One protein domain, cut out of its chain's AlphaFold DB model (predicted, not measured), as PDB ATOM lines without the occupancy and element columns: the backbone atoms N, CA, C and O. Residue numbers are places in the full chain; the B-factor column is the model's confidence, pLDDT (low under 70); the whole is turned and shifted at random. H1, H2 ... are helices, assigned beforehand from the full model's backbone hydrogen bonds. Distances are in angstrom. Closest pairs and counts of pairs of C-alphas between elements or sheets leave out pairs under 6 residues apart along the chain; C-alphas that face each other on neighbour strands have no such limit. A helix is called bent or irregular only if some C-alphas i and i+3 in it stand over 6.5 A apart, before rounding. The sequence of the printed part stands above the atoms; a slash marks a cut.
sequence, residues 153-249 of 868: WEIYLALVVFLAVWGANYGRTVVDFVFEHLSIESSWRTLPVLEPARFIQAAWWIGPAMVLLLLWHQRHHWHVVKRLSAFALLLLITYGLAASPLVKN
ATOM      1  N   TRP A 153     158.886 129.134 185.293       81.38
ATOM      2  CA  TRP A 153     159.475 127.801 185.141       81.38
ATOM      3  C   TRP A 153     160.070 127.535 183.744       81.38
ATOM      4  O   TRP A 153     160.960 126.695 183.604       81.38
ATOM      5  N   GLU A 154     159.628 128.259 182.707       85.81
ATOM      6  CA  GLU A 154     160.095 128.069 181.326       85.81
ATOM      7  C   GLU A 154     161.594 128.350 181.171       85.81
ATOM      8  O   GLU A 154     162.246 127.800 180.284       85.81
ATOM      9  N   ILE A 155     162.146 129.183 182.057       81.81
ATOM     10  CA  ILE A 155     163.571 129.515 182.129       81.81
ATOM     11  C   ILE A 155     164.409 128.249 182.348       81.81
ATOM     12  O   ILE A 155     165.435 128.062 181.694       81.81
ATOM     13  N   TYR A 156     163.950 127.344 183.215       84.56
ATOM     14  CA  TYR A 156     164.637 126.079 183.468       84.56
ATOM     15  C   TYR A 156     164.550 125.143 182.263       84.56
ATOM     16  O   TYR A 156     165.513 124.448 181.957       84.56
ATOM     17  N   LEU A 157     163.430 125.161 181.533       85.94
ATOM     18  CA  LEU A 157     163.285 124.363 180.319       85.94
ATOM     19  C   LEU A 157     164.203 124.876 179.197       85.94
ATOM     20  O   LEU A 157     164.848 124.076 178.524       85.94
ATOM     21  N   ALA A 158     164.329 126.197 179.037       85.06
ATOM     22  CA  ALA A 158     165.283 126.800 178.107       85.06
ATOM     23  C   ALA A 158     166.738 126.467 178.479       85.06
ATOM     24  O   ALA A 158     167.534 126.152 177.597       85.06
ATOM     25  N   LEU A 159     167.075 126.458 179.773       83.56
ATOM     26  CA  LEU A 159     168.390 126.043 180.266       83.56
ATOM     27  C   LEU A 159     168.677 124.562 179.969       83.56
ATOM     28  O   LEU A 159     169.769 124.233 179.520       83.56
ATOM     29  N   VAL A 160     167.699 123.668 180.154       85.06
ATOM     30  CA  VAL A 160     167.832 122.242 179.795       85.06
ATOM     31  C   VAL A 160     168.035 122.069 178.289       85.06
ATOM     32  O   VAL A 160     168.887 121.288 177.882       85.06
ATOM     33  N   VAL A 161     167.303 122.815 177.456       85.44
ATOM     34  CA  VAL A 161     167.493 122.807 175.995       85.44
ATOM     35  C   VAL A 161     168.884 123.313 175.622       85.44
ATOM     36  O   VAL A 161     169.554 122.690 174.800       85.44
ATOM     37  N   PHE A 162     169.343 124.399 176.250       82.62
ATOM     38  CA  PHE A 162     170.703 124.897 176.076       82.62
ATOM     39  C   PHE A 162     171.726 123.814 176.419       82.62
ATOM     40  O   PHE A 162     172.579 123.516 175.594       82.62
ATOM     41  N   LEU A 163     171.593 123.145 177.566       78.25
ATOM     42  CA  LEU A 163     172.495 122.066 177.973       78.25
ATOM     43  C   LEU A 163     172.435 120.843 177.061       78.25
ATOM     44  O   LEU A 163     173.474 120.262 176.771       78.25
ATOM     45  N   ALA A 164     171.258 120.456 176.576       78.31
ATOM     46  CA  ALA A 164     171.130 119.329 175.660       78.31
ATOM     47  C   ALA A 164     171.832 119.617 174.324       78.31
ATOM     48  O   ALA A 164     172.577 118.778 173.821       78.31
ATOM     49  N   VAL A 165     171.635 120.813 173.761       75.62
ATOM     50  CA  VAL A 165     172.215 121.196 172.464       75.62
ATOM     51  C   VAL A 165     173.703 121.549 172.591       75.62
ATOM     52  O   VAL A 165     174.495 121.149 171.742       75.62
ATOM     53  N   TRP A 166     174.099 122.248 173.656       69.50
ATOM     54  CA  TRP A 166     175.469 122.724 173.884       69.50
ATOM     55  C   TRP A 166     176.377 121.684 174.564       69.50
ATOM     56  O   TRP A 166     177.586 121.700 174.347       69.50
ATOM     57  N   GLY A 167     175.817 120.745 175.339       60.25
ATOM     58  CA  GLY A 167     176.501 119.701 176.128       60.25
ATOM     59  C   GLY A 167     177.147 118.567 175.319       60.25
ATOM     60  O   GLY A 167     177.110 117.402 175.706       60.25
ATOM     61  N   ALA A 168     177.759 118.920 174.192       59.81
ATOM     62  CA  ALA A 168     178.639 118.133 173.333       59.81
ATOM     63  C   ALA A 168     178.043 116.934 172.570       59.81
ATOM     64  O   ALA A 168     178.469 116.732 171.440       59.81
ATOM     65  N   ASN A 169     177.073 116.167 173.085       64.25
ATOM     66  CA  ASN A 169     176.633 114.941 172.390       64.25
ATOM     67  C   ASN A 169     175.429 115.126 171.452       64.25
ATOM     68  O   ASN A 169     175.482 114.673 170.309       64.25
ATOM     69  N   TYR A 170     174.350 115.791 171.878       72.56
ATOM     70  CA  TYR A 170     173.130 115.848 171.060       72.56
ATOM     71  C   TYR A 170     173.245 116.848 169.901       72.56
ATOM     72  O   TYR A 170     173.001 116.481 168.754       72.56
ATOM     73  N   GLY A 171     173.680 118.086 170.174       72.75
ATOM     74  CA  GLY A 171     173.894 119.099 169.129       72.75
ATOM     75  C   GLY A 171     174.897 118.643 168.071       72.75
ATOM     76  O   GLY A 171     174.623 118.769 166.880       72.75
ATOM     77  N   ARG A 172     175.995 118.007 168.504       74.69
ATOM     78  CA  ARG A 172     176.975 117.381 167.612       74.69
ATOM     79  C   ARG A 172     176.343 116.335 166.709       74.69
ATOM     80  O   ARG A 172     176.449 116.452 165.502       74.69
ATOM     81  N   THR A 173     175.660 115.349 167.292       79.94
ATOM     82  CA  THR A 173     175.066 114.240 166.530       79.94
ATOM     83  C   THR A 173     174.093 114.754 165.469       79.94
ATOM     84  O   THR A 173     174.103 114.281 164.337       79.94
ATOM     85  N   VAL A 174     173.273 115.752 165.813       82.62
ATOM     86  CA  VAL A 174     172.318 116.353 164.875       82.62
ATOM     87  C   VAL A 174     173.033 117.136 163.773       82.62
ATOM     88  O   VAL A 174     172.681 116.989 162.605       82.62
ATOM     89  N   VAL A 175     174.029 117.958 164.112       82.38
ATOM     90  CA  VAL A 175     174.779 118.745 163.121       82.38
ATOM     91  C   VAL A 175     175.603 117.847 162.204       82.38
ATOM     92  O   VAL A 175     175.546 118.042 160.994       82.38
ATOM     93  N   ASP A 176     176.284 116.835 162.744       77.38
ATOM     94  CA  ASP A 176     177.052 115.853 161.972       77.38
ATOM     95  C   ASP A 176     176.132 115.102 160.997       77.38
ATOM     96  O   ASP A 176     176.432 115.030 159.807       77.38
ATOM     97  N   PHE A 177     174.959 114.651 161.459       82.25
ATOM     98  CA  PHE A 177     173.950 114.020 160.602       82.25
ATOM     99  C   PHE A 177     173.508 114.937 159.451       82.25
ATOM    100  O   PHE A 177     173.424 114.499 158.302       82.25
ATOM    101  N   VAL A 178     173.231 116.213 159.738       83.62
ATOM    102  CA  VAL A 178     172.818 117.195 158.722       83.62
ATOM    103  C   VAL A 178     173.953 117.488 157.741       83.62
ATOM    104  O   VAL A 178     173.718 117.541 156.536       83.62
ATOM    105  N   PHE A 179     175.176 117.666 158.231       82.88
ATOM    106  CA  PHE A 179     176.345 117.962 157.405       82.88
ATOM    107  C   PHE A 179     176.670 116.795 156.481       82.88
ATOM    108  O   PHE A 179     176.903 117.012 155.294       82.88
ATOM    109  N   GLU A 180     176.584 115.565 156.986       78.25
ATOM    110  CA  GLU A 180     176.732 114.354 156.186       78.25
ATOM    111  C   GLU A 180     175.676 114.280 155.072       78.25
ATOM    112  O   GLU A 180     176.029 114.096 153.907       78.25
ATOM    113  N   HIS A 181     174.398 114.527 155.389       82.94
ATOM    114  CA  HIS A 181     173.315 114.535 154.393       82.94
ATOM    115  C   HIS A 181     173.467 115.639 153.341       82.94
ATOM    116  O   HIS A 181     173.071 115.457 152.191       82.94
ATOM    117  N   LEU A 182     174.036 116.784 153.720       79.94
ATOM    118  CA  LEU A 182     174.276 117.918 152.826       79.94
ATOM    119  C   LEU A 182     175.653 117.877 152.150       79.94
ATOM    120  O   LEU A 182     175.968 118.779 151.378       79.94
ATOM    121  N   SER A 183     176.467 116.848 152.415       74.81
ATOM    122  CA  SER A 183     177.854 116.749 151.937       74.81
ATOM    123  C   SER A 183     178.717 117.971 152.299       74.81
ATOM    124  O   SER A 183     179.595 118.370 151.534       74.81
ATOM    125  N   ILE A 184     178.466 118.578 153.461       71.62
ATOM    126  CA  ILE A 184     179.272 119.671 154.012       71.62
ATOM    127  C   ILE A 184     180.406 119.054 154.829       71.62
ATOM    128  O   ILE A 184     180.167 118.241 155.721       71.62
ATOM    129  N   GLU A 185     181.644 119.449 154.543       65.56
ATOM    130  CA  GLU A 185     182.795 119.053 155.354       65.56
ATOM    131  C   GLU A 185     182.687 119.727 156.730       65.56
ATOM    132  O   GLU A 185     182.670 120.956 156.827       65.56
ATOM    133  N   SER A 186     182.561 118.931 157.795       66.06
ATOM    134  CA  SER A 186     182.620 119.453 159.157       66.06
ATOM    135  C   SER A 186     184.071 119.744 159.527       66.06
ATOM    136  O   SER A 186     184.964 118.917 159.333       66.06
ATOM    137  N   SER A 187     184.315 120.919 160.108       61.31
ATOM    138  CA  SER A 187     185.627 121.261 160.666       61.31
ATOM    139  C   SER A 187     185.903 120.541 161.998       61.31
ATOM    140  O   SER A 187     187.013 120.616 162.527       61.31
ATOM    141  N   TRP A 188     184.909 119.817 162.534       59.19
ATOM    142  CA  TRP A 188     184.953 119.117 163.813       59.19
ATOM    143  C   TRP A 188     185.602 117.734 163.730       59.19
ATOM    144  O   TRP A 188     184.950 116.721 163.464       59.19
ATOM    145  N   ARG A 189     186.877 117.637 164.094       51.81
ATOM    146  CA  ARG A 189     187.405 116.382 164.669       51.81
ATOM    147  C   ARG A 189     187.802 116.524 166.139       51.81
ATOM    148  O   ARG A 189     188.221 115.551 166.759       51.81
ATOM    149  N   THR A 190     187.580 117.701 166.713       50.88
ATOM    150  CA  THR A 190     187.900 118.087 168.088       50.88
ATOM    151  C   THR A 190     186.648 118.571 168.819       50.88
ATOM    152  O   THR A 190     185.713 119.093 168.215       50.88
ATOM    153  N   LEU A 191     186.579 118.306 170.127       53.28
ATOM    154  CA  LEU A 191     185.442 118.690 170.968       53.28
ATOM    155  C   LEU A 191     185.260 120.221 170.953       53.28
ATOM    156  O   LEU A 191     186.261 120.926 171.033       53.28
ATOM    157  N   PRO A 192     184.019 120.748 170.967       54.47
ATOM    158  CA  PRO A 192     183.724 122.184 171.074       54.47
ATOM    159  C   PRO A 192     184.507 122.943 172.147       54.47
ATOM    160  O   PRO A 192     184.849 124.109 171.982       54.47
ATOM    161  N   VAL A 193     184.802 122.255 173.250       56.78
ATOM    162  CA  VAL A 193     185.546 122.790 174.396       56.78
ATOM    163  C   VAL A 193     187.015 123.071 174.057       56.78
ATOM    164  O   VAL A 193     187.627 123.927 174.681       56.78
ATOM    165  N   LEU A 194     187.566 122.404 173.042       56.12
ATOM    166  CA  LEU A 194     188.939 122.593 172.565       56.12
ATOM    167  C   LEU A 194     189.070 123.741 171.551       56.12
ATOM    168  O   LEU A 194     190.186 124.168 171.275       56.12
ATOM    169  N   GLU A 195     187.961 124.262 171.008       65.25
ATOM    170  CA  GLU A 195     187.960 125.376 170.043       65.25
ATOM    171  C   GLU A 195     186.933 126.474 170.398       65.25
ATOM    172  O   GLU A 195     186.065 126.827 169.589       65.25
ATOM    173  N   PRO A 196     187.023 127.071 171.601       70.25
ATOM    174  CA  PRO A 196     186.034 128.030 172.104       70.25
ATOM    175  C   PRO A 196     185.880 129.281 171.222       70.25
ATOM    176  O   PRO A 196     184.785 129.835 171.131       70.25
ATOM    177  N   ALA A 197     186.934 129.708 170.517       75.38
ATOM    178  CA  ALA A 197     186.915 130.908 169.677       75.38
ATOM    179  C   ALA A 197     185.856 130.848 168.557       75.38
ATOM    180  O   ALA A 197     185.111 131.811 168.368       75.38
ATOM    181  N   ARG A 198     185.722 129.712 167.855       78.19
ATOM    182  CA  ARG A 198     184.709 129.542 166.793       78.19
ATOM    183  C   ARG A 198     183.289 129.643 167.347       78.19
ATOM    184  O   ARG A 198     182.424 130.265 166.732       78.19
ATOM    185  N   PHE A 199     183.057 129.085 168.534       78.62
ATOM    186  CA  PHE A 199     181.765 129.167 169.214       78.62
ATOM    187  C   PHE A 199     181.434 130.588 169.661       78.62
ATOM    188  O   PHE A 199     180.295 131.022 169.496       78.62
ATOM    189  N   ILE A 200     182.417 131.331 170.173       81.75
ATOM    190  CA  ILE A 200     182.241 132.739 170.542       81.75
ATOM    191  C   ILE A 200     181.881 133.569 169.301       81.75
ATOM    192  O   ILE A 200     180.900 134.314 169.331       81.75
ATOM    193  N   GLN A 201     182.601 133.398 168.185       84.62
ATOM    194  CA  GLN A 201     182.308 134.091 166.921       84.62
ATOM    195  C   GLN A 201     180.916 133.747 166.380       84.62
ATOM    196  O   GLN A 201     180.142 134.643 166.040       84.62
ATOM    197  N   ALA A 202     180.560 132.461 166.353       87.19
ATOM    198  CA  ALA A 202     179.241 132.028 165.915       87.19
ATOM    199  C   ALA A 202     178.128 132.591 166.813       87.19
ATOM    200  O   ALA A 202     177.100 133.053 166.314       87.19
ATOM    201  N   ALA A 203     178.344 132.618 168.132       86.69
ATOM    202  CA  ALA A 203     177.406 133.206 169.084       86.69
ATOM    203  C   ALA A 203     177.214 134.711 168.847       86.69
ATOM    204  O   ALA A 203     176.086 135.191 168.960       86.69
ATOM    205  N   TRP A 204     178.268 135.438 168.462       89.38
ATOM    206  CA  TRP A 204     178.182 136.840 168.039       89.38
ATOM    207  C   TRP A 204     177.370 137.022 166.754       89.38
ATOM    208  O   TRP A 204     176.573 137.955 166.671       89.38
ATOM    209  N   TRP A 205     177.535 136.146 165.760       90.12
ATOM    210  CA  TRP A 205     176.823 136.257 164.480       90.12
ATOM    211  C   TRP A 205     175.336 135.922 164.612       90.12
ATOM    212  O   TRP A 205     174.494 136.593 164.015       90.12
ATOM    213  N   ILE A 206     175.000 134.908 165.412       92.12
ATOM    214  CA  ILE A 206     173.615 134.460 165.604       92.12
ATOM    215  C   ILE A 206     172.907 135.223 166.736       92.12
ATOM    216  O   ILE A 206     171.683 135.352 166.715       92.12
ATOM    217  N   GLY A 207     173.642 135.812 167.683       90.75
ATOM    218  CA  GLY A 207     173.093 136.588 168.802       90.75
ATOM    219  C   GLY A 207     172.034 137.634 168.406       90.75
ATOM    220  O   GLY A 207     170.950 137.639 168.996       90.75
ATOM    221  N   PRO A 208     172.247 138.475 167.376       93.38
ATOM    222  CA  PRO A 208     171.234 139.414 166.887       93.38
ATOM    223  C   PRO A 208     169.920 138.751 166.444       93.38
ATOM    224  O   PRO A 208     168.847 139.333 166.623       93.38
ATOM    225  N   ALA A 209     169.960 137.521 165.922       93.62
ATOM    226  CA  ALA A 209     168.756 136.775 165.554       93.62
ATOM    227  C   ALA A 209     167.909 136.407 166.783       93.62
ATOM    228  O   ALA A 209     166.683 136.364 166.688       93.62
ATOM    229  N   MET A 210     168.528 136.232 167.955       91.44
ATOM    230  CA  MET A 210     167.804 136.046 169.214       91.44
ATOM    231  C   MET A 210     167.033 137.315 169.622       91.44
ATOM    232  O   MET A 210     165.894 137.236 170.089       91.44
ATOM    233  N   VAL A 211     167.603 138.500 169.376       89.75
ATOM    234  CA  VAL A 211     166.904 139.781 169.584       89.75
ATOM    235  C   VAL A 211     165.734 139.917 168.607       89.75
ATOM    236  O   VAL A 211     164.636 140.310 169.003       89.75
ATOM    237  N   LEU A 212     165.930 139.549 167.336       92.25
ATOM    238  CA  LEU A 212     164.855 139.532 166.340       92.25
ATOM    239  C   LEU A 212     163.743 138.549 166.717       92.25
ATOM    240  O   LEU A 212     162.571 138.899 166.591       92.25
ATOM    241  N   LEU A 213     164.085 137.366 167.235       91.50
ATOM    242  CA  LEU A 213     163.126 136.387 167.744       91.50
ATOM    243  C   LEU A 213     162.286 136.974 168.885       91.50
ATOM    244  O   LEU A 213     161.062 136.822 168.895       91.50
ATOM    245  N   LEU A 214     162.917 137.692 169.818       87.94
ATOM    246  CA  LEU A 214     162.211 138.397 170.886       87.94
ATOM    247  C   LEU A 214     161.269 139.478 170.333       87.94
ATOM    248  O   LEU A 214     160.104 139.541 170.731       87.94
ATOM    249  N   LEU A 215     161.744 140.327 169.418       87.69
ATOM    250  CA  LEU A 215     160.929 141.380 168.798       87.69
ATOM    251  C   LEU A 215     159.757 140.794 168.004       87.69
ATOM    252  O   LEU A 215     158.649 141.330 168.040       87.69
ATOM    253  N   TRP A 216     159.988 139.673 167.322       89.62
ATOM    254  CA  TRP A 216     158.958 138.932 166.615       89.62
ATOM    255  C   TRP A 216     157.911 138.389 167.582       89.62
ATOM    256  O   TRP A 216     156.726 138.632 167.379       89.62
ATOM    257  N   HIS A 217     158.327 137.748 168.677       86.62
ATOM    258  CA  HIS A 217     157.422 137.262 169.720       86.62
ATOM    259  C   HIS A 217     156.576 138.383 170.354       86.62
ATOM    260  O   HIS A 217     155.404 138.181 170.676       86.62
ATOM    261  N   GLN A 218     157.149 139.581 170.515       83.00
ATOM    262  CA  GLN A 218     156.417 140.746 171.022       83.00
ATOM    263  C   GLN A 218     155.324 141.232 170.063       83.00
ATOM    264  O   GLN A 218     154.338 141.800 170.528       83.00
ATOM    265  N   ARG A 219     155.490 141.028 168.751       86.75
ATOM    266  CA  ARG A 219     154.482 141.358 167.727       86.75
ATOM    267  C   ARG A 219     153.500 140.213 167.481       86.75
ATOM    268  O   ARG A 219     152.320 140.453 167.253       86.75
ATOM    269  N   HIS A 220     153.988 138.979 167.542       84.56
ATOM    270  CA  HIS A 220     153.255 137.752 167.274       84.56
ATOM    271  C   HIS A 220     153.435 136.794 168.448       84.56
ATOM    272  O   HIS A 220     154.433 136.078 168.549       84.56
ATOM    273  N   HIS A 221     152.459 136.779 169.352       85.38
ATOM    274  CA  HIS A 221     152.537 135.982 170.569       85.38
ATOM    275  C   HIS A 221     152.612 134.482 170.257       85.38
ATOM    276  O   HIS A 221     151.704 133.886 169.683       85.38
ATOM    277  N   TRP A 222     153.734 133.877 170.640       87.50
ATOM    278  CA  TRP A 222     154.017 132.454 170.468       87.50
ATOM    279  C   TRP A 222     153.884 131.728 171.797       87.50
ATOM    280  O   TRP A 222     154.394 132.196 172.815       87.50
ATOM    281  N   HIS A 223     153.253 130.557 171.772       89.19
ATOM    282  CA  HIS A 223     153.248 129.650 172.915       89.19
ATOM    283  C   HIS A 223     154.644 129.054 173.163       89.19
ATOM    284  O   HIS A 223     155.494 129.018 172.267       89.19
ATOM    285  N   VAL A 224     154.848 128.543 174.379       87.12
ATOM    286  CA  VAL A 224     156.133 128.064 174.919       87.12
ATOM    287  C   VAL A 224     156.875 127.125 173.968       87.12
ATOM    288  O   VAL A 224     158.050 127.346 173.688       87.12
ATOM    289  N   VAL A 225     156.181 126.139 173.391       90.75
ATOM    290  CA  VAL A 225     156.776 125.142 172.482       90.75
ATOM    291  C   VAL A 225     157.417 125.794 171.254       90.75
ATOM    292  O   VAL A 225     158.537 125.444 170.890       90.75
ATOM    293  N   LYS A 226     156.754 126.782 170.635       91.44
ATOM    294  CA  LYS A 226     157.295 127.490 169.461       91.44
ATOM    295  C   LYS A 226     158.513 128.336 169.829       91.44
ATOM    296  O   LYS A 226     159.478 128.360 169.073       91.44
ATOM    297  N   ARG A 227     158.493 128.988 170.998       91.69
ATOM    298  CA  ARG A 227     159.642 129.759 171.506       91.69
ATOM    299  C   ARG A 227     160.850 128.863 171.770       91.69
ATOM    300  O   ARG A 227     161.937 129.178 171.305       91.69
ATOM    301  N   LEU A 228     160.646 127.738 172.456       90.75
ATOM    302  CA  LEU A 228     161.705 126.766 172.739       90.75
ATOM    303  C   LEU A 228     162.249 126.117 171.469       90.75
ATOM    304  O   LEU A 228     163.457 125.968 171.347       90.75
ATOM    305  N   SER A 229     161.383 125.786 170.509       91.44
ATOM    306  CA  SER A 229     161.809 125.209 169.227       91.44
ATOM    307  C   SER A 229     162.650 126.198 168.421       91.44
ATOM    308  O   SER A 229     163.691 125.829 167.891       91.44
ATOM    309  N   ALA A 230     162.241 127.471 168.365       92.44
ATOM    310  CA  ALA A 230     163.017 128.514 167.701       92.44
ATOM    311  C   ALA A 230     164.355 128.776 168.408       92.44
ATOM    312  O   ALA A 230     165.376 128.925 167.746       92.44
ATOM    313  N   PHE A 231     164.369 128.771 169.743       91.69
ATOM    314  CA  PHE A 231     165.594 128.876 170.531       91.69
ATOM    315  C   PHE A 231     166.546 127.695 170.280       91.69
ATOM    316  O   PHE A 231     167.716 127.911 169.979       91.69
ATOM    317  N   ALA A 232     166.040 126.459 170.318       90.25
ATOM    318  CA  ALA A 232     166.808 125.253 170.008       90.25
ATOM    319  C   ALA A 232     167.374 125.287 168.582       90.25
ATOM    320  O   ALA A 232     168.534 124.945 168.372       90.25
ATOM    321  N   LEU A 233     166.579 125.747 167.611       92.44
ATOM    322  CA  LEU A 233     167.021 125.913 166.230       92.44
ATOM    323  C   LEU A 233     168.158 126.934 166.124       92.44
ATOM    324  O   LEU A 233     169.151 126.653 165.463       92.44
ATOM    325  N   LEU A 234     168.058 128.090 166.788       92.88
ATOM    326  CA  LEU A 234     169.141 129.079 166.800       92.88
ATOM    327  C   LEU A 234     170.416 128.521 167.450       92.88
ATOM    328  O   LEU A 234     171.510 128.787 166.956       92.88
ATOM    329  N   LEU A 235     170.298 127.723 168.516       88.50
ATOM    330  CA  LEU A 235     171.445 127.043 169.125       88.50
ATOM    331  C   LEU A 235     172.078 126.027 168.169       88.50
ATOM    332  O   LEU A 235     173.297 126.023 168.023       88.50
ATOM    333  N   LEU A 236     171.272 125.222 167.471       88.56
ATOM    334  CA  LEU A 236     171.755 124.287 166.449       88.56
ATOM    335  C   LEU A 236     172.406 125.013 165.270       88.56
ATOM    336  O   LEU A 236     173.425 124.550 164.774       88.56
ATOM    337  N   ILE A 237     171.865 126.158 164.844       90.62
ATOM    338  CA  ILE A 237     172.479 126.999 163.808       90.62
ATOM    339  C   ILE A 237     173.804 127.562 164.310       90.62
ATOM    340  O   ILE A 237     174.770 127.543 163.567       90.62
ATOM    341  N   THR A 238     173.881 128.031 165.556       88.12
ATOM    342  CA  THR A 238     175.135 128.534 166.146       88.12
ATOM    343  C   THR A 238     176.188 127.437 166.187       88.12
ATOM    344  O   THR A 238     177.322 127.649 165.768       88.12
ATOM    345  N   TYR A 239     175.786 126.242 166.623       84.44
ATOM    346  CA  TYR A 239     176.632 125.059 166.628       84.44
ATOM    347  C   TYR A 239     177.075 124.692 165.205       84.44
ATOM    348  O   TYR A 239     178.262 124.572 164.945       84.44
ATOM    349  N   GLY A 240     176.149 124.594 164.249       85.38
ATOM    350  CA  GLY A 240     176.449 124.322 162.842       85.38
ATOM    351  C   GLY A 240     177.281 125.418 162.171       85.38
ATOM    352  O   GLY A 240     178.077 125.144 161.289       85.38
ATOM    353  N   LEU A 241     177.161 126.671 162.591       86.88
ATOM    354  CA  LEU A 241     177.960 127.761 162.052       86.88
ATOM    355  C   LEU A 241     179.403 127.672 162.564       86.88
ATOM    356  O   LEU A 241     180.332 127.782 161.772       86.88
ATOM    357  N   ALA A 242     179.587 127.391 163.857       80.81
ATOM    358  CA  ALA A 242     180.903 127.125 164.430       80.81
ATOM    359  C   ALA A 242     181.559 125.871 163.801       80.81
ATOM    360  O   ALA A 242     182.780 125.812 163.688       80.81
ATOM    361  N   ALA A 243     180.737 124.916 163.340       77.94
ATOM    362  CA  ALA A 243     181.126 123.681 162.639       77.94
ATOM    363  C   ALA A 243     181.574 123.861 161.217       77.94
ATOM    364  O   ALA A 243     182.147 122.964 160.590       77.94
ATOM    365  N   SER A 244     181.117 124.965 160.661       77.81
ATOM    366  CA  SER A 244     181.207 125.208 159.258       77.81
ATOM    367  C   SER A 244     182.584 125.784 158.964       77.81
ATOM    368  O   SER A 244     183.073 126.624 159.723       77.81
ATOM    369  N   PRO A 245     183.171 125.460 157.804       71.31
ATOM    370  CA  PRO A 245     184.332 126.189 157.300       71.31
ATOM    371  C   PRO A 245     184.051 127.689 157.063       71.31
ATOM    372  O   PRO A 245     184.977 128.447 156.777       71.31
ATOM    373  N   LEU A 246     182.789 128.135 157.163       76.06
ATOM    374  CA  LEU A 246     182.395 129.543 157.071       76.06
ATOM    375  C   LEU A 246     182.925 130.393 158.233       76.06
ATOM    376  O   LEU A 246     183.284 131.551 158.014       76.06
ATOM    377  N   VAL A 247     182.985 129.839 159.448       75.12
ATOM    378  CA  VAL A 247     183.600 130.511 160.601       75.12
ATOM    379  C   VAL A 247     185.052 130.080 160.645       75.12
ATOM    380  O   VAL A 247     185.419 129.052 161.218       75.12
ATOM    381  N   LYS A 248     185.884 130.865 159.965       69.06
ATOM    382  CA  LYS A 248     187.320 130.620 159.937       69.06
ATOM    383  C   LYS A 248     187.879 130.766 161.338       69.06
ATOM    384  O   LYS A 248     187.652 131.775 162.003       69.06
ATOM    385  N   ASN A 249     188.649 129.773 161.761       65.44
ATOM    386  CA  ASN A 249     189.533 129.991 162.884       65.44
ATOM    387  C   ASN A 249     190.681 130.885 162.392       65.44
ATOM    388  O   ASN A 249     191.308 130.511 161.398       65.44
TER     389      ASN A 249
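Overview. This is residues 153 to 249 of the 868 residues of an uncharacterized protein of Brevifollis gellanilyticus (UniProt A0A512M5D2). A long helix, H4, runs through the middle of an elongated all-helix body, with H1 along one side of it and the arm H3b of the bent helix H3 along another; H1 and H3b are apart. Toward the later part of H4, H2 and the other arm, H3a, cross it steeply, and a long link, residues 182 to 195, joins these two; the turn at residues 218 to 223 sticks out. The printed part has 97 residues with four named helices, H1, H2, H3 and H4 in that order, and no named strand. It is compact, with a radius of gyration of the C-alphas of 14.0 A, and the C-alphas span 39 by 25 by 22 A.

Arrangement. Begin with H1, residues 154 to 166, and look for H4, residues 224 to 242, the hub: they touch, closest at the C-alphas of Ala 158 and Leu 228, 6.5 A apart, at a shallow tilt of 26 degrees, the same way. H2, residues 170 to 181, touches H1 only at the corner by their link, where the C-alphas of Val 165 and Gly 171 are closest at 4.3 A. With residues 171 to 175 alone H2 touches H4, at a steep tilt of 65 degrees; the closest C-alphas, of Val 175 and Gly 240, are 5.8 A apart. H3, residues 196 to 219, was assigned as one helix by its hydrogen bonds but is bent: C-alphas 205 and 208 are 6.9 A apart, and its arms H3a, residues 196 to 205, and H3b, residues 208 to 219, stand at a steep tilt of 40 degrees. H3a touches residues 238 to 242 of H4, closest at the C-alphas of Arg 198 and Ala 242, 5.1 A, at a steep tilt of 55 degrees, opposite ways. H3b and H4 form a helical hairpin at a shallow tilt of 16 degrees, opposite ways; residues 209 to 213 alone of H3b touch H4, and the closest C-alphas, of Met 210 and Leu 234, are 7.5 A apart. In H1, H2, H3a, H3b and H4 every O i to N i+4 pair is within hydrogen-bond range.

Along the chain. Find C-alpha 154 at (160.095, 128.069, 181.326); from there H1 runs 17.9 A to C-alpha 166. H2 measures 16.7 A, H3a 14.5 A and H3b 16.9 A, the last ending at C-alpha 219 at (154.482, 141.358, 167.727). H4 runs 26.9 A to C-alpha 242 at (180.903, 127.125, 164.430).

Size, cuts and confidence. The C-alphas of Arg 189 and Arg 219 are the two farthest apart, at 41.4 A. The printed part has no cut. The link from H2 to H3 is long, with 14 residues; those from H1 to H2 and from H3 to H4 are tight. The mean pLDDT of the printed part is 80.2, and it is under 70 at residues 166 to 169, 185 to 195 and 248 to 249.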